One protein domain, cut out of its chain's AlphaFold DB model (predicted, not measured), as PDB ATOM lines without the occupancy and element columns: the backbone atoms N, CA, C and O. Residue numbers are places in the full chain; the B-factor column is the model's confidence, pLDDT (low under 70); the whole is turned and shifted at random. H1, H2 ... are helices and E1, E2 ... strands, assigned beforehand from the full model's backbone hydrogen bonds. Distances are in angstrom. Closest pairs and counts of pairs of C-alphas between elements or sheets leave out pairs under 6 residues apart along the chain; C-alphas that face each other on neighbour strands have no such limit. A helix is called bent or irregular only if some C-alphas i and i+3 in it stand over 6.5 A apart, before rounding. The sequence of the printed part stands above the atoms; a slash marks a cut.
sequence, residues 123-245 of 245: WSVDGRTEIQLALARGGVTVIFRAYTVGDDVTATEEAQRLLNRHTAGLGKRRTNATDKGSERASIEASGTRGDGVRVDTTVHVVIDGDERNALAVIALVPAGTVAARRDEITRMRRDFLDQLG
ATOM      1  N   TRP A 123     -50.554  41.632 -21.273       94.25
ATOM      2  CA  TRP A 123     -50.206  40.241 -20.997       94.25
ATOM      3  C   TRP A 123     -51.449  39.483 -20.528       94.25
ATOM      4  O   TRP A 123     -52.413  40.075 -20.051       94.25
ATOM      5  N   SER A 124     -51.453  38.171 -20.719       91.94
ATOM      6  CA  SER A 124     -52.534  37.304 -20.260       91.94
ATOM      7  C   SER A 124     -51.956  36.142 -19.476       91.94
ATOM      8  O   SER A 124     -50.916  35.606 -19.862       91.94
ATOM      9  N   VAL A 125     -52.637  35.745 -18.405       93.56
ATOM     10  CA  VAL A 125     -52.292  34.538 -17.655       93.56
ATOM     11  C   VAL A 125     -52.618  33.318 -18.516       93.56
ATOM     12  O   VAL A 125     -53.753  33.132 -18.949       93.56
ATOM     13  N   ASP A 126     -51.596  32.514 -18.793       89.56
ATOM     14  CA  ASP A 126     -51.673  31.270 -19.570       89.56
ATOM     15  C   ASP A 126     -51.786  30.043 -18.648       89.56
ATOM     16  O   ASP A 126     -52.375  29.027 -19.011       89.56
ATOM     17  N   GLY A 127     -51.273  30.149 -17.419       87.12
ATOM     18  CA  GLY A 127     -51.398  29.123 -16.389       87.12
ATOM     19  C   GLY A 127     -50.900  29.610 -15.032       87.12
ATOM     20  O   GLY A 127     -50.001  30.448 -14.967       87.12
ATOM     21  N   ARG A 128     -51.481  29.078 -13.954       90.25
ATOM     22  CA  ARG A 128     -51.114  29.421 -12.576       90.25
ATOM     23  C   ARG A 128     -51.136  28.211 -11.650       90.25
ATOM     24  O   ARG A 128     -51.993  27.334 -11.781       90.25
ATOM     25  N   THR A 129     -50.192  28.191 -10.725       89.44
ATOM     26  CA  THR A 129     -50.145  27.356  -9.526       89.44
ATOM     27  C   THR A 129     -49.620  28.215  -8.377       89.44
ATOM     28  O   THR A 129     -49.081  29.291  -8.609       89.44
ATOM     29  N   GLU A 130     -49.699  27.707  -7.151       86.81
ATOM     30  CA  GLU A 130     -49.174  28.373  -5.947       86.81
ATOM     31  C   GLU A 130     -47.701  28.811  -6.062       86.81
ATOM     32  O   GLU A 130     -47.286  29.808  -5.487       86.81
ATOM     33  N   ILE A 131     -46.904  28.076  -6.842       88.75
ATOM     34  CA  ILE A 131     -45.457  28.283  -6.976       88.75
ATOM     35  C   ILE A 131     -45.032  28.707  -8.382       88.75
ATOM     36  O   ILE A 131     -43.834  28.775  -8.676       88.75
ATOM     37  N   GLN A 132     -45.979  28.905  -9.301       93.88
ATOM     38  CA  GLN A 132     -45.667  29.222 -10.687       93.88
ATOM     39  C   GLN A 132     -46.754  30.047 -11.375       93.88
ATOM     40  O   GLN A 132     -47.922  29.677 -11.388       93.88
ATOM     41  N   LEU A 133     -46.328  31.073 -12.108       94.94
ATOM     42  CA  LEU A 133     -47.181  31.860 -12.994       94.94
ATOM     43  C   LEU A 133     -46.623  31.841 -14.416       94.94
ATOM     44  O   LEU A 133     -45.435  32.085 -14.623       94.94
ATOM     45  N   ALA A 134     -47.471  31.584 -15.407       96.19
ATOM     46  CA  ALA A 134     -47.140  31.698 -16.821       96.19
ATOM     47  C   ALA A 134     -47.944  32.832 -17.463       96.19
ATOM     48  O   ALA A 134     -49.173  32.843 -17.413       96.19
ATOM     49  N   LEU A 135     -47.243  33.761 -18.108       96.06
ATOM     50  CA  LEU A 135     -47.810  34.882 -18.846       96.06
ATOM     51  C   LEU A 135     -47.517  34.736 -20.339       96.06
ATOM     52  O   LEU A 135     -46.406  34.374 -20.737       96.06
ATOM     53  N   ALA A 136     -48.487  35.081 -21.181       94.81
ATOM     54  CA  ALA A 136     -48.365  35.044 -22.631       94.81
ATOM     55  C   ALA A 136     -48.727  36.386 -23.275       94.81
ATOM     56  O   ALA A 136     -49.674  37.066 -22.873       94.81
ATOM     57  N   ARG A 137     -47.983  36.761 -24.323       93.25
ATOM     58  CA  ARG A 137     -48.286  37.938 -25.147       93.25
ATOM     59  C   ARG A 137     -47.697  37.827 -26.548       93.25
ATOM     60  O   ARG A 137     -46.489  37.934 -26.743       93.25
ATOM     61  N   GLY A 138     -48.555  37.678 -27.559       86.12
ATOM     62  CA  GLY A 138     -48.133  37.707 -28.968       86.12
ATOM     63  C   GLY A 138     -47.072  36.655 -29.319       86.12
ATOM     64  O   GLY A 138     -46.097  36.972 -29.994       86.12
ATOM     65  N   GLY A 139     -47.233  35.427 -28.818       87.00
ATOM     66  CA  GLY A 139     -46.306  34.310 -29.041       87.00
ATOM     67  C   GLY A 139     -45.106  34.259 -28.090       87.00
ATOM     68  O   GLY A 139     -44.396  33.254 -28.086       87.00
ATOM     69  N   VAL A 140     -44.895  35.301 -27.280       94.25
ATOM     70  CA  VAL A 140     -43.958  35.282 -26.150       94.25
ATOM     71  C   VAL A 140     -44.615  34.595 -24.958       94.25
ATOM     72  O   VAL A 140     -45.783  34.864 -24.678       94.25
ATOM     73  N   THR A 141     -43.842  33.785 -24.238       95.75
ATOM     74  CA  THR A 141     -44.228  33.204 -22.945       95.75
ATOM     75  C   THR A 141     -43.170  33.543 -21.899       95.75
ATOM     76  O   THR A 141     -41.977  33.414 -22.177       95.75
ATOM     77  N   VAL A 142     -43.587  33.955 -20.702       97.31
ATOM     78  CA  VAL A 142     -42.717  34.155 -19.532       97.31
ATOM     79  C   VAL A 142     -43.274  33.342 -18.374       97.31
ATOM     80  O   VAL A 142     -44.472  33.383 -18.123       97.31
ATOM     81  N   ILE A 143     -42.420  32.587 -17.695       97.50
ATOM     82  CA  ILE A 143     -42.790  31.716 -16.581       97.50
ATOM     83  C   ILE A 143     -41.982  32.137 -15.360       97.50
ATOM     84  O   ILE A 143     -40.752  32.131 -15.416       97.50
ATOM     85  N   PHE A 144     -42.674  32.468 -14.279       97.62
ATOM     86  CA  PHE A 144     -42.124  32.792 -12.967       97.62
ATOM     87  C   PHE A 144     -42.313  31.594 -12.054       97.62
ATOM     88  O   PHE A 144     -43.361  30.951 -12.109       97.62
ATOM     89  N   ARG A 145     -41.306  31.259 -11.248       96.50
ATOM     90  CA  ARG A 145     -41.368  30.155 -10.286       96.50
ATOM     91  C   ARG A 145     -40.734  30.582  -8.971       96.50
ATOM     92  O   ARG A 145     -39.639  31.140  -9.008       96.50
ATOM     93  N   ALA A 146     -41.378  30.249  -7.861       95.38
ATOM     94  CA  ALA A 146     -40.863  30.408  -6.505       95.38
ATOM     95  C   ALA A 146     -40.884  29.044  -5.806       95.38
ATOM     96  O   ALA A 146     -41.926  28.403  -5.744       95.38
ATOM     97  N   TYR A 147     -39.736  28.526  -5.379       94.12
ATOM     98  CA  TYR A 147     -39.636  27.175  -4.813       94.12
ATOM     99  C   TYR A 147     -38.366  27.007  -3.987       94.12
ATOM    100  O   TYR A 147     -37.401  27.729  -4.184       94.12
ATOM    101  N   THR A 148     -38.316  25.994  -3.129       92.44
ATOM    102  CA  THR A 148     -37.087  25.623  -2.413       92.44
ATOM    103  C   THR A 148     -36.250  24.642  -3.242       92.44
ATOM    104  O   THR A 148     -36.777  23.677  -3.812       92.44
ATOM    105  N   VAL A 149     -34.938  24.870  -3.333       90.56
ATOM    106  CA  VAL A 149     -33.978  23.947  -3.965       90.56
ATOM    107  C   VAL A 149     -33.359  22.997  -2.941       90.56
ATOM    108  O   VAL A 149     -33.212  23.335  -1.775       90.56
ATOM    109  N   GLY A 150     -32.950  21.804  -3.383       88.19
ATOM    110  CA  GLY A 150     -32.199  20.881  -2.522       88.19
ATOM    111  C   GLY A 150     -30.805  21.419  -2.193       88.19
ATOM    112  O   GLY A 150     -30.249  22.171  -2.992       88.19
ATOM    113  N   ASP A 151     -30.242  21.020  -1.054       82.44
ATOM    114  CA  ASP A 151     -29.023  21.599  -0.455       82.44
ATOM    115  C   ASP A 151     -27.797  21.619  -1.384       82.44
ATOM    116  O   ASP A 151     -27.046  22.590  -1.401       82.44
ATOM    117  N   ASP A 152     -27.643  20.600  -2.231       86.12
ATOM    118  CA  ASP A 152     -26.486  20.457  -3.127       86.12
ATOM    119  C   ASP A 152     -26.700  21.051  -4.530       86.12
ATOM    120  O   ASP A 152     -25.856  20.895  -5.410       86.12
ATOM    121  N   VAL A 153     -27.839  21.702  -4.782       88.62
ATOM    122  CA  VAL A 153     -28.166  22.226  -6.116       88.62
ATOM    123  C   VAL A 153     -27.603  23.630  -6.294       88.62
ATOM    124  O   VAL A 153     -27.931  24.547  -5.539       88.62
ATOM    125  N   THR A 154     -26.801  23.826  -7.335       90.94
ATOM    126  CA  THR A 154     -26.340  25.160  -7.744       90.94
ATOM    127  C   THR A 154     -27.340  25.845  -8.678       90.94
ATOM    128  O   THR A 154     -28.080  25.192  -9.423       90.94
ATOM    129  N   ALA A 155     -27.325  27.181  -8.716       90.62
ATOM    130  CA  ALA A 155     -28.161  27.961  -9.629       90.62
ATOM    131  C   ALA A 155     -27.900  27.583 -11.092       90.62
ATOM    132  O   ALA A 155     -28.833  27.524 -11.892       90.62
ATOM    133  N   THR A 156     -26.649  27.274 -11.442       90.94
ATOM    134  CA  THR A 156     -26.262  26.850 -12.794       90.94
ATOM    135  C   THR A 156     -26.851  25.490 -13.163       90.94
ATOM    136  O   THR A 156     -27.401  25.345 -14.259       90.94
ATOM    137  N   GLU A 157     -26.805  24.499 -12.269       91.56
ATOM    138  CA  GLU A 157     -27.432  23.190 -12.502       91.56
ATOM    139  C   GLU A 157     -28.947  23.311 -12.641       91.56
ATOM    140  O   GLU A 157     -29.543  22.721 -13.549       91.56
ATOM    141  N   GLU A 158     -29.568  24.118 -11.783       91.75
ATOM    142  CA  GLU A 158     -31.006  24.341 -11.823       91.75
ATOM    143  C   GLU A 158     -31.424  25.064 -13.101       91.75
ATOM    144  O   GLU A 158     -32.346  24.625 -13.798       91.75
ATOM    145  N   ALA A 159     -30.698  26.116 -13.478       91.19
ATOM    146  CA  ALA A 159     -30.933  26.819 -14.724       91.19
ATOM    147  C   ALA A 159     -30.821  25.847 -15.907       91.19
ATOM    148  O   ALA A 159     -31.723  25.804 -16.747       91.19
ATOM    149  N   GLN A 160     -29.781  25.001 -15.943       90.38
ATOM    150  CA  GLN A 160     -29.561  24.016 -17.008       90.38
ATOM    151  C   GLN A 160     -30.694  22.989 -17.084       90.38
ATOM    152  O   GLN A 160     -31.153  22.646 -18.180       90.38
ATOM    153  N   ARG A 161     -31.181  22.524 -15.931       89.94
ATOM    154  CA  ARG A 161     -32.331  21.620 -15.825       89.94
ATOM    155  C   ARG A 161     -33.585  22.253 -16.423       89.94
ATOM    156  O   ARG A 161     -34.257  21.618 -17.240       89.94
ATOM    157  N   LEU A 162     -33.876  23.502 -16.064       92.38
ATOM    158  CA  LEU A 162     -35.028  24.246 -16.574       92.38
ATOM    159  C   LEU A 162     -34.901  24.528 -18.070       92.38
ATOM    160  O   LEU A 162     -35.842  24.279 -18.823       92.38
ATOM    161  N   LEU A 163     -33.729  24.955 -18.534       89.69
ATOM    162  CA  LEU A 163     -33.488  25.198 -19.952       89.69
ATOM    163  C   LEU A 163     -33.706  23.923 -20.761       89.69
ATOM    164  O   LEU A 163     -34.433  23.950 -21.750       89.69
ATOM    165  N   ASN A 164     -33.134  22.795 -20.336       88.25
ATOM    166  CA  ASN A 164     -33.319  21.511 -21.011       88.25
ATOM    167  C   ASN A 164     -34.786  21.092 -21.072       88.25
ATOM    168  O   ASN A 164     -35.238  20.635 -22.121       88.25
ATOM    169  N   ARG A 165     -35.539  21.301 -19.988       88.12
ATOM    170  CA  ARG A 165     -36.978  21.030 -19.947       88.12
ATOM    171  C   ARG A 165     -37.743  21.896 -20.948       88.12
ATOM    172  O   ARG A 165     -38.488  21.364 -21.765       88.12
ATOM    173  N   HIS A 166     -37.535  23.209 -20.926       87.00
ATOM    174  CA  HIS A 166     -38.306  24.155 -21.743       87.00
ATOM    175  C   HIS A 166     -37.892  24.200 -23.217       87.00
ATOM    176  O   HIS A 166     -38.580  24.800 -24.039       87.00
ATOM    177  N   THR A 167     -36.806  23.520 -23.578       85.69
ATOM    178  CA  THR A 167     -36.315  23.444 -24.959       85.69
ATOM    179  C   THR A 167     -36.330  22.028 -25.535       85.69
ATOM    180  O   THR A 167     -35.912  21.841 -26.675       85.69
ATOM    181  N   ALA A 168     -36.849  21.034 -24.802       82.69
ATOM    182  CA  ALA A 168     -36.922  19.638 -25.248       82.69
ATOM    183  C   ALA A 168     -37.724  19.450 -26.553       82.69
ATOM    184  O   ALA A 168     -37.442  18.533 -27.318       82.69
ATOM    185  N   GLY A 169     -38.692  20.332 -26.825       75.44
ATOM    186  CA  GLY A 169     -39.485  20.342 -28.061       75.44
ATOM    187  C   GLY A 169     -38.925  21.221 -29.187       75.44
ATOM    188  O   GLY A 169     -39.562  21.347 -30.231       75.44
ATOM    189  N   LEU A 170     -37.774  21.870 -28.986       77.75
ATOM    190  CA  LEU A 170     -37.122  22.674 -30.020       77.75
ATOM    191  C   LEU A 170     -36.167  21.797 -30.840       77.75
ATOM    192  O   LEU A 170     -35.537  20.894 -30.301       77.75
ATOM    193  N   GLY A 171     -36.053  22.080 -32.141       71.00
ATOM    194  CA  GLY A 171     -35.168  21.381 -33.078       71.00
ATOM    195  C   GLY A 171     -33.671  21.592 -32.796       71.00
ATOM    196  O   GLY A 171     -33.201  21.447 -31.676       71.00
ATOM    197  N   LYS A 172     -32.857  21.927 -33.806       66.75
ATOM    198  CA  LYS A 172     -31.410  22.157 -33.592       66.75
ATOM    199  C   LYS A 172     -31.179  23.272 -32.558       66.75
ATOM    200  O   LYS A 172     -31.594  24.407 -32.790       66.75
ATOM    201  N   ARG A 173     -30.497  22.949 -31.452       67.81
ATOM    202  CA  ARG A 173     -30.236  23.859 -30.324       67.81
ATOM    203  C   ARG A 173     -28.822  24.434 -30.379       67.81
ATOM    204  O   ARG A 173     -27.866  23.720 -30.677       67.81
ATOM    205  N   ARG A 174     -28.685  25.719 -30.054       69.75
ATOM    206  CA  ARG A 174     -27.405  26.348 -29.685       69.75
ATOM    207  C   ARG A 174     -27.543  26.864 -28.265       69.75
ATOM    208  O   ARG A 174     -28.497  27.586 -28.007       69.75
ATOM    209  N   THR A 175     -26.631  26.484 -27.379       69.25
ATOM    210  CA  THR A 175     -26.628  26.888 -25.968       69.25
ATOM    211  C   THR A 175     -25.448  27.809 -25.701       69.25
ATOM    212  O   THR A 175     -24.322  27.443 -26.037       69.25
ATOM    213  N   ASN A 176     -25.692  28.946 -25.060       64.94
ATOM    214  CA  ASN A 176     -24.645  29.752 -24.442       64.94
ATOM    215  C   ASN A 176     -24.979  29.869 -22.949       64.94
ATOM    216  O   ASN A 176     -26.118  30.151 -22.582       64.94
ATOM    217  N   ALA A 177     -23.998  29.645 -22.084       57.78
ATOM    218  CA  ALA A 177     -24.147  29.844 -20.650       57.78
ATOM    219  C   ALA A 177     -23.280  31.033 -20.240       57.78
ATOM    220  O   ALA A 177     -22.105  31.085 -20.602       57.78
ATOM    221  N   THR A 178     -23.856  31.987 -19.509       57.25
ATOM    222  CA  THR A 178     -23.073  33.010 -18.811       57.25
ATOM    223  C   THR A 178     -23.114  32.652 -17.336       57.25
ATOM    224  O   THR A 178     -24.099  32.917 -16.649       57.25
ATOM    225  N   ASP A 179     -22.062  31.979 -16.880       58.41
ATOM    226  CA  ASP A 179     -21.932  31.551 -15.492       58.41
ATOM    227  C   ASP A 179     -21.768  32.768 -14.571       58.41
ATOM    228  O   ASP A 179     -20.987  33.682 -14.859       58.41
ATOM    229  N   LYS A 180     -22.540  32.790 -13.484       57.09
ATOM    230  CA  LYS A 180     -22.462  33.800 -12.424       57.09
ATOM    231  C   LYS A 180     -22.437  33.175 -11.019       57.09
ATOM    232  O   LYS A 180     -22.782  33.850 -10.053       57.09
ATOM    233  N   GLY A 181     -21.939  31.941 -10.891       64.25
ATOM    234  CA  GLY A 181     -21.644  31.312  -9.599       64.25
ATOM    235  C   GLY A 181     -22.754  30.407  -9.060       64.25
ATOM    236  O   GLY A 181     -23.683  30.028  -9.770       64.25
ATOM    237  N   SER A 182     -22.631  30.017  -7.788       79.44
ATOM    238  CA  SER A 182     -23.506  29.035  -7.128       79.44
ATOM    239  C   SER A 182     -24.923  29.541  -6.850       79.44
ATOM    240  O   SER A 182     -25.849  28.736  -6.834       79.44
ATOM    241  N   GLU A 183     -25.095  30.848  -6.659       88.31
ATOM    242  CA  GLU A 183     -26.356  31.462  -6.204       88.31
ATOM    243  C   GLU A 183     -27.132  32.142  -7.331       88.31
ATOM    244  O   GLU A 183     -28.346  32.293  -7.250       88.31
ATOM    245  N   ARG A 184     -26.459  32.550  -8.411       91.12
ATOM    246  CA  ARG A 184     -27.091  33.240  -9.538       91.12
ATOM    247  C   ARG A 184     -26.606  32.665 -10.854       91.12
ATOM    248  O   ARG A 184     -25.409  32.617 -11.114       91.12
ATOM    249  N   ALA A 185     -27.536  32.312 -11.730       91.62
ATOM    250  CA  ALA A 185     -27.211  31.795 -13.051       91.62
ATOM    251  C   ALA A 185     -28.111  32.380 -14.136       91.62
ATOM    252  O   ALA A 185     -29.290  32.672 -13.926       91.62
ATOM    253  N   SER A 186     -27.533  32.540 -15.325       91.31
ATOM    254  CA  SER A 186     -28.234  32.978 -16.524       91.31
ATOM    255  C   SER A 186     -27.758  32.157 -17.709       91.31
ATOM    256  O   SER A 186     -26.596  32.238 -18.112       91.31
ATOM    257  N   ILE A 187     -28.667  31.412 -18.321       91.44
ATOM    258  CA  ILE A 187     -28.345  30.612 -19.496       91.44
ATOM    259  C   ILE A 187     -29.376  30.803 -20.592       91.44
ATOM    260  O   ILE A 187     -30.545  31.096 -20.341       91.44
ATOM    261  N   GLU A 188     -28.931  30.621 -21.823       90.94
ATOM    262  CA  GLU A 188     -29.752  30.829 -22.999       90.94
ATOM    263  C   GLU A 188     -29.599  29.681 -23.994       90.94
ATOM    264  O   GLU A 188     -28.542  29.057 -24.142       90.94
ATOM    265  N   ALA A 189     -30.677  29.411 -24.717       88.88
ATOM    266  CA  ALA A 189     -30.634  28.575 -25.898       88.88
ATOM    267  C   ALA A 189     -31.545  29.115 -26.987       88.88
ATOM    268  O   ALA A 189     -32.670  29.521 -26.724       88.88
ATOM    269  N   SER A 190     -31.103  29.002 -28.232       88.44
ATOM    270  CA  SER A 190     -31.980  29.177 -29.388       88.44
ATOM    271  C   SER A 190     -32.334  27.823 -29.983       88.44
ATOM    272  O   SER A 190     -31.468  26.950 -30.101       88.44
ATOM    273  N   GLY A 191     -33.563  27.681 -30.463       86.75
ATOM    274  CA  GLY A 191     -33.987  26.552 -31.285       86.75
ATOM    275  C   GLY A 191     -35.133  26.926 -32.219       86.75
ATOM    276  O   GLY A 191     -35.605  28.058 -32.209       86.75
ATOM    277  N   THR A 192     -35.576  25.984 -33.044       86.69
ATOM    278  CA  THR A 192     -36.719  26.181 -33.949       86.69
ATOM    279  C   THR A 192     -37.882  25.316 -33.483       86.69
ATOM    280  O   THR A 192     -37.696  24.120 -33.256       86.69
ATOM    281  N   ARG A 193     -39.064  25.909 -33.322       83.25
ATOM    282  CA  ARG A 193     -40.311  25.205 -33.001       83.25
ATOM    283  C   ARG A 193     -40.847  24.487 -34.255       83.25
ATOM    284  O   ARG A 193     -40.441  24.795 -35.371       83.25
ATOM    285  N   GLY A 194     -41.738  23.508 -34.086       77.75
ATOM    286  CA  GLY A 194     -42.303  22.717 -35.195       77.75
ATOM    287  C   GLY A 194     -43.036  23.520 -36.285       77.75
ATOM    288  O   GLY A 194     -43.237  23.007 -37.379       77.75
ATOM    289  N   ASP A 195     -43.385  24.779 -36.019       82.81
ATOM    290  CA  ASP A 195     -43.958  25.744 -36.970       82.81
ATOM    291  C   ASP A 195     -42.898  26.508 -37.793       82.81
ATOM    292  O   ASP A 195     -43.237  27.366 -38.605       82.81
ATOM    293  N   GLY A 196     -41.608  26.211 -37.599       84.00
ATOM    294  CA  GLY A 196     -40.496  26.872 -38.282       84.00
ATOM    295  C   GLY A 196     -40.052  28.184 -37.632       84.00
ATOM    296  O   GLY A 196     -39.079  28.789 -38.089       84.00
ATOM    297  N   VAL A 197     -40.700  28.619 -36.549       87.06
ATOM    298  CA  VAL A 197     -40.338  29.852 -35.846       87.06
ATOM    299  C   VAL A 197     -39.116  29.600 -34.968       87.06
ATOM    300  O   VAL A 197     -39.085  28.681 -34.146       87.06
ATOM    301  N   ARG A 198     -38.085  30.434 -35.128       90.38
ATOM    302  CA  ARG A 198     -36.944  30.444 -34.209       90.38
ATOM    303  C   ARG A 198     -37.374  31.058 -32.880       90.38
ATOM    304  O   ARG A 198     -37.997  32.113 -32.873       90.38
ATOM    305  N   VAL A 199     -37.018  30.418 -31.776       91.25
ATOM    306  CA  VAL A 199     -37.326  30.845 -30.412       91.25
ATOM    307  C   VAL A 199     -36.028  30.908 -29.623       91.25
ATOM    308  O   VAL A 199     -35.260  29.944 -29.612       91.25
ATOM    309  N   ASP A 200     -35.806  32.036 -28.964       92.56
ATOM    310  CA  ASP A 200     -34.750  32.221 -27.979       92.56
ATOM    311  C   ASP A 200     -35.349  31.978 -26.592       92.56
ATOM    312  O   ASP A 200     -36.365  32.564 -26.224       92.56
ATOM    313  N   THR A 201     -34.758  31.052 -25.850       92.31
ATOM    314  CA  THR A 201     -35.146  30.698 -24.486       92.31
ATOM    315  C   THR A 201     -34.075  31.194 -23.537       92.31
ATOM    316  O   THR A 201     -32.918  30.803 -23.682       92.31
ATOM    317  N   THR A 202     -34.447  32.015 -22.563       94.44
ATOM    318  CA  THR A 202     -33.555  32.439 -21.482       94.44
ATOM    319  C   THR A 202     -34.079  31.919 -20.156       94.44
ATOM    320  O   THR A 202     -35.287  31.879 -19.922       94.44
ATOM    321  N   VAL A 203     -33.163  31.495 -19.295       94.69
ATOM    322  CA  VAL A 203     -33.454  31.033 -17.942       94.69
ATOM    323  C   VAL A 203     -32.558  31.792 -16.986       94.69
ATOM    324  O   VAL A 203     -31.336  31.799 -17.146       94.69
ATOM    325  N   HIS A 204     -33.180  32.403 -15.989       95.75
ATOM    326  CA  HIS A 204     -32.507  33.064 -14.888       95.75
ATOM    327  C   HIS A 204     -32.937  32.409 -13.587       95.75
ATOM    328  O   HIS A 204     -34.133  32.205 -13.389       95.75
ATOM    329  N   VAL A 205     -31.971  32.084 -12.736       94.88
ATOM    330  CA  VAL A 205     -32.203  31.486 -11.420       94.88
ATOM    331  C   VAL A 205     -31.412  32.275 -10.387       94.88
ATOM    332  O   VAL A 205     -30.238  32.577 -10.618       94.88
ATOM    333  N   VAL A 206     -32.063  32.597  -9.273       94.81
ATOM    334  CA  VAL A 206     -31.449  33.119  -8.048       94.81
ATOM    335  C   VAL A 206     -31.815  32.165  -6.917       94.81
ATOM    336  O   VAL A 206     -32.959  31.722  -6.854       94.81
ATOM    337  N   ILE A 207     -30.844  31.818  -6.081       93.69
ATOM    338  CA  ILE A 207     -30.998  30.975  -4.897       93.69
ATOM    339  C   ILE A 207     -30.491  31.773  -3.699       93.69
ATOM    340  O   ILE A 207     -29.357  32.251  -3.727       93.69
ATOM    341  N   ASP A 208     -31.313  31.867  -2.662       91.12
ATOM    342  CA  ASP A 208     -30.906  32.293  -1.331       91.12
ATOM    343  C   ASP A 208     -30.046  31.180  -0.717       91.12
ATOM    344  O   ASP A 208     -30.485  30.033  -0.574       91.12
ATOM    345  N   GLY A 209     -28.790  31.506  -0.413       80.31
ATOM    346  CA  GLY A 209     -27.824  30.558   0.129       80.31
ATOM    347  C   GLY A 209     -28.204  30.013   1.507       80.31
ATOM    348  O   GLY A 209     -27.878  28.858   1.789       80.31
ATOM    349  N   ASP A 210     -28.914  30.799   2.319       84.81
ATOM    350  CA  ASP A 210     -29.238  30.468   3.707       84.81
ATOM    351  C   ASP A 210     -30.553  29.685   3.797       84.81
ATOM    352  O   ASP A 210     -30.611  28.615   4.409       84.81
ATOM    353  N   GLU A 211     -31.605  30.186   3.147       85.06
ATOM    354  CA  GLU A 211     -32.948  29.593   3.221       85.06
ATOM    355  C   GLU A 211     -33.238  28.591   2.099       85.06
ATOM    356  O   GLU A 211     -34.252  27.892   2.127       85.06
ATOM    357  N   ARG A 212     -32.356  28.503   1.093       88.56
ATOM    358  CA  ARG A 212     -32.519  27.654  -0.103       88.56
ATOM    359  C   ARG A 212     -33.780  27.970  -0.909       88.56
ATOM    360  O   ARG A 212     -34.179  27.187  -1.775       88.56
ATOM    361  N   ASN A 213     -34.386  29.126  -0.667       92.69
ATOM    362  CA  ASN A 213     -35.442  29.676  -1.495       92.69
ATOM    363  C   ASN A 213     -34.867  30.044  -2.861       92.69
ATOM    364  O   ASN A 213     -33.753  30.546  -2.968       92.69
ATOM    365  N   ALA A 214     -35.601  29.753  -3.926       94.50
ATOM    366  CA  ALA A 214     -35.155  29.970  -5.285       94.50
ATOM    367  C   ALA A 214     -36.252  30.610  -6.123       94.50
ATOM    368  O   ALA A 214     -37.392  30.140  -6.174       94.50
ATOM    369  N   LEU A 215     -35.855  31.647  -6.851       97.00
ATOM    370  CA  LEU A 215     -36.678  32.292  -7.857       97.00
ATOM    371  C   LEU A 215     -36.124  31.973  -9.238       97.00
ATOM    372  O   LEU A 215     -34.927  32.119  -9.502       97.00
ATOM    373  N   ALA A 216     -37.005  31.560 -10.146       96.69
ATOM    374  CA  ALA A 216     -36.647  31.326 -11.535       96.69
ATOM    375  C   ALA A 216     -37.572  32.067 -12.496       96.69
ATOM    376  O   ALA A 216     -38.792  32.078 -12.333       96.69
ATOM    377  N   VAL A 217     -36.979  32.623 -13.551       97.88
ATOM    378  CA  VAL A 217     -37.700  33.236 -14.668       97.88
ATOM    379  C   VAL A 217     -37.251  32.590 -15.967       97.88
ATOM    380  O   VAL A 217     -36.071  32.637 -16.325       97.88
ATOM    381  N   ILE A 218     -38.204  32.006 -16.689       97.38
ATOM    382  CA  ILE A 218     -37.999  31.393 -18.000       97.38
ATOM    383  C   ILE A 218     -38.741  32.222 -19.043       97.38
ATOM    384  O   ILE A 218     -39.960  32.335 -18.978       97.38
ATOM    385  N   ALA A 219     -38.039  32.764 -20.034       97.06
ATOM    386  CA  ALA A 219     -38.661  33.483 -21.142       97.06
ATOM    387  C   ALA A 219     -38.449  32.733 -22.458       97.06
ATOM    388  O   ALA A 219     -37.321  32.404 -22.812       97.06
ATOM    389  N   LEU A 220     -39.532  32.493 -23.197       94.62
ATOM    390  CA  LEU A 220     -39.531  31.944 -24.548       94.62
ATOM    391  C   LEU A 220     -39.947  33.056 -25.507       94.62
ATOM    392  O   LEU A 220     -41.105  33.475 -25.536       94.62
ATOM    393  N   VAL A 221     -38.994  33.537 -26.297       95.19
ATOM    394  CA  VAL A 221     -39.143  34.730 -27.127       95.19
ATOM    395  C   VAL A 221     -38.970  34.355 -28.598       95.19
ATOM    396  O   VAL A 221     -37.860  34.027 -29.023       95.19
ATOM    397  N   PRO A 222     -40.034  34.411 -29.417       93.81
ATOM    398  CA  PRO A 222     -39.912  34.236 -30.857       93.81
ATOM    399  C   PRO A 222     -38.976  35.269 -31.491       93.81
ATOM    400  O   PRO A 222     -38.953  36.452 -31.118       93.81
ATOM    401  N   ALA A 223     -38.243  34.840 -32.512       89.06
ATOM    402  CA  ALA A 223     -37.484  35.726 -33.374       89.06
ATOM    403  C   ALA A 223     -38.421  36.766 -34.006       89.06
ATOM    404  O   ALA A 223     -39.555  36.467 -34.371       89.06
ATOM    405  N   GLY A 224     -37.950  38.009 -34.109       89.12
ATOM    406  CA  GLY A 224     -38.775  39.129 -34.573       89.12
ATOM    407  C   GLY A 224     -39.621  39.807 -33.489       89.12
ATOM    408  O   GLY A 224     -40.223  40.839 -33.770       89.12
ATOM    409  N   THR A 225     -39.616  39.315 -32.242       92.94
ATOM    410  CA  THR A 225     -40.167  40.076 -31.105       92.94
ATOM    411  C   THR A 225     -39.519  41.465 -31.051       92.94
ATOM    412  O   THR A 225     -38.309  41.595 -31.247       92.94
ATOM    413  N   VAL A 226     -40.305  42.517 -30.820       94.31
ATOM    414  CA  VAL A 226     -39.809  43.905 -30.790       94.31
ATOM    415  C   VAL A 226     -38.987  44.196 -29.530       94.31
ATOM    416  O   VAL A 226     -39.205  43.581 -28.487       94.31
ATOM    417  N   ALA A 227     -38.056  45.151 -29.615       93.75
ATOM    418  CA  ALA A 227     -37.168  45.519 -28.505       93.75
ATOM    419  C   ALA A 227     -37.943  45.915 -27.237       93.75
ATOM    420  O   ALA A 227     -37.697  45.337 -26.187       93.75
ATOM    421  N   ALA A 228     -38.975  46.755 -27.370       93.69
ATOM    422  CA  ALA A 228     -39.816  47.171 -26.246       93.69
ATOM    423  C   ALA A 228     -40.407  45.985 -25.458       93.69
ATOM    424  O   ALA A 228     -40.470  46.019 -24.234       93.69
ATOM    425  N   ARG A 229     -40.778  44.889 -26.141       94.38
ATOM    426  CA  ARG A 229     -41.274  43.680 -25.467       94.38
ATOM    427  C   ARG A 229     -40.163  42.930 -24.737       94.38
ATOM    428  O   ARG A 229     -40.405  42.383 -23.670       94.38
ATOM    429  N   ARG A 230     -38.942  42.912 -25.275       94.69
ATOM    430  CA  ARG A 230     -37.786  42.350 -24.556       94.69
ATOM    431  C   ARG A 230     -37.433  43.176 -23.320       94.69
ATOM    432  O   ARG A 230     -37.051  42.595 -22.305       94.69
ATOM    433  N   ASP A 231     -37.615  44.491 -23.385       96.25
ATOM    434  CA  ASP A 231     -37.400  45.390 -22.250       96.25
ATOM    435  C   ASP A 231     -38.448  45.166 -21.149       96.25
ATOM    436  O   ASP A 231     -38.088  45.102 -19.976       96.25
ATOM    437  N   GLU A 232     -39.723  44.964 -21.516       96.25
ATOM    438  CA  GLU A 232     -40.783  44.545 -20.580       96.25
ATOM    439  C   GLU A 232     -40.403  43.244 -19.853       96.25
ATOM    440  O   GLU A 232     -40.414  43.205 -18.627       96.25
ATOM    441  N   ILE A 233     -39.997  42.203 -20.590       96.38
ATOM    442  CA  ILE A 233     -39.576  40.910 -20.010       96.38
ATOM    443  C   ILE A 233     -38.382  41.094 -19.070       96.38
ATOM    444  O   ILE A 233     -38.343  40.530 -17.980       96.38
ATOM    445  N   THR A 234     -37.407  41.903 -19.483       96.38
ATOM    446  CA  THR A 234     -36.207  42.216 -18.698       96.38
ATOM    447  C   THR A 234     -36.551  42.933 -17.394       96.38
ATOM    448  O   THR A 234     -35.893  42.692 -16.379       96.38
ATOM    449  N   ARG A 235     -37.559  43.814 -17.416       96.88
ATOM    450  CA  ARG A 235     -38.079  44.502 -16.231       96.88
ATOM    451  C   ARG A 235     -38.789  43.521 -15.303       96.88
ATOM    452  O   ARG A 235     -38.302  43.345 -14.199       96.88
ATOM    453  N   MET A 236     -39.797  42.792 -15.789       97.19
ATOM    454  CA  MET A 236     -40.526  41.809 -14.970       97.19
ATOM    455  C   MET A 236     -39.589  40.779 -14.328       97.19
ATOM    456  O   MET A 236     -39.706  40.470 -13.150       97.19
ATOM    457  N   ARG A 237     -38.612  40.274 -15.093       96.81
ATOM    458  CA  ARG A 237     -37.591  39.360 -14.573       96.81
ATOM    459  C   ARG A 237     -36.840  39.965 -13.392       96.81
ATOM    460  O   ARG A 237     -36.633  39.283 -12.401       96.81
ATOM    461  N   ARG A 238     -36.337  41.189 -13.553       96.00
ATOM    462  CA  ARG A 238     -35.534  41.859 -12.528       96.00
ATOM    463  C   ARG A 238     -36.372  42.108 -11.279       96.00
ATOM    464  O   ARG A 238     -35.964  41.682 -10.215       96.00
ATOM    465  N   ASP A 239     -37.551  42.697 -11.448       96.38
ATOM    466  CA  ASP A 239     -38.439  43.048 -10.338       96.38
ATOM    467  C   ASP A 239     -38.849  41.804  -9.527       96.38
ATOM    468  O   ASP A 239     -38.992  41.878  -8.311       96.38
ATOM    469  N   PHE A 240     -38.990  40.644 -10.180       96.50
ATOM    470  CA  PHE A 240     -39.227  39.375  -9.494       96.50
ATOM    471  C   PHE A 240     -37.973  38.832  -8.795       96.50
ATOM    472  O   PHE A 240     -38.016  38.516  -7.614       96.50
ATOM    473  N   LEU A 241     -36.843  38.726  -9.503       94.88
ATOM    474  CA  LEU A 241     -35.624  38.115  -8.954       94.88
ATOM    475  C   LEU A 241     -34.961  38.948  -7.847       94.88
ATOM    476  O   LEU A 241     -34.290  38.372  -6.993       94.88
ATOM    477  N   ASP A 242     -35.133  40.271  -7.855       93.88
ATOM    478  CA  ASP A 242     -34.571  41.178  -6.846       93.88
ATOM    479  C   ASP A 242     -35.271  41.034  -5.477       93.88
ATOM    480  O   ASP A 242     -34.744  41.504  -4.472       93.88
ATOM    481  N   GLN A 243     -36.419  40.346  -5.402       92.31
ATOM    482  CA  GLN A 243     -37.102  40.060  -4.130       92.31
ATOM    483  C   GLN A 243     -36.341  39.062  -3.252       92.31
ATOM    484  O   GLN A 243     -36.562  39.034  -2.047       92.31
ATOM    485  N   LEU A 244     -35.437  38.271  -3.840       86.62
ATOM    486  CA  LEU A 244     -34.644  37.265  -3.129       86.62
ATOM    487  C   LEU A 244     -33.289  37.802  -2.608       86.62
ATOM    488  O   LEU A 244     -32.543  37.049  -1.999       86.62
ATOM    489  N   GLY A 245     -32.963  39.088  -2.822       68.06
ATOM    490  CA  GLY A 245     -31.721  39.714  -2.321       68.06
ATOM    491  C   GLY A 245     -30.532  39.629  -3.268       68.06
ATOM    492  O   GLY A 245     -29.833  38.598  -3.366       68.06
TER     493      GLY A 245
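This is residues 123 to 245 of the 245 residues of an uncharacterized protein of Propionibacterium sp (UniProt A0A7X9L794). A single, twisted sheet of seven antiparallel strands forms a slab, with one helix packed on each face: H2 over E7 on one face and H1 over E6 and E5 on the other, both running along the strands. E7 and E6 lie in the middle of the whole, while E1 and E4 make the far edges of the sheet. The printed part has 123 residues with seven named strands and two named helices, in the order E1, E2, E3, H1, E4, E5, E6, E7, H2, and the sheet's order is E1, E2, E3, E7, E6, E5, E4. The class is mixed, helices and strands. The whole is compact, with a radius of gyration of the C-alphas of 14.1 A and spans of 43 by 29 by 25 A.

Strand E1 covers residues 124 to 129, and its first C-alpha, of Ser 124, is at (-52.534, 37.304, -20.260). E2, residues 132 to 137, is 17.1 A from first to last C-alpha, against 14.8 A for E1. E3, residues 140 to 148, measures 26.5 A. Helix H1, residues 155 to 167, measures 17.9 A and begins with C-alpha 155 at (-28.161, 27.961, -9.629). E4, residues 174 to 179, measures 16.1 A. E5, residues 184 to 192, measures 27.2 A. E6, residues 198 to 207, measures 29.9 A, and E7, residues 213 to 222, measures 30.0 A. Helix H2, residues 227 to 244, measures 26.8 A and ends with C-alpha 244 at (-34.644, 37.265, -3.129). Neither helix is bent.

The sheet holds two meanders, in which each strand is the antiparallel neighbour of the one before: E1 E2 E3, and E4 E5 E6 E7. E3 and E7 are antiparallel neighbours at 168 degrees, with N 143 and O 218 at 2.8 A and N 214 and O 147 at 2.7 A, both within hydrogen-bond range. E7 and E6 form a hairpin, with N 221 and O 200 at 2.8 A. E6 and E5 form a hairpin, with N 201 and O 189 at 2.7 A. E5 and the edge strand E4 form a hairpin, with N 176 and O 188 at 3.0 A. E2 and E3 form a hairpin, with N 135 and O 142 at 2.8 A. The edge strand E1 and E2 form a hairpin, with N 126 and O 134 at 2.8 A. From edge to edge the strands' lines turn by 65 degrees. Three layers result from the helices on both faces of the sheet. H2 is on one face at a height over the sheet of 9.1 A, over E7 and at 1 degrees to it on the local plane. The closest C-alphas of H2 and E7 are those of Leu 241 and Leu 215, 6.0 A apart. H1 is on the opposite face at a height over the sheet of 7.1 A, at 25 degrees to E6 on the local plane. It lies over E6 and E5, and only just not over E7, on which 2 of its 13 C-alphas fall. The closest C-alphas of H1 and E5 are those of Thr 156 and Ala 185, 5.0 A apart. H1 and H2 are apart, and so are E1 and E4. Every O i to N i+4 pair is within hydrogen-bond range in H1, and 12 of 14 are in H2.

The two C-alphas farthest apart are those of Gly 196 and Asp 210, 43.6 A. The printed part has no cut and ends at residue 245, the chain's last. No link is long; those from E3 to H1 and from H1 to E4 are short, and the others are tight. Mean pLDDT of the printed part is 88.6, and it is under 70 at residues 172 to 181, of which 174 to 179 belong to E4, and at residue 245.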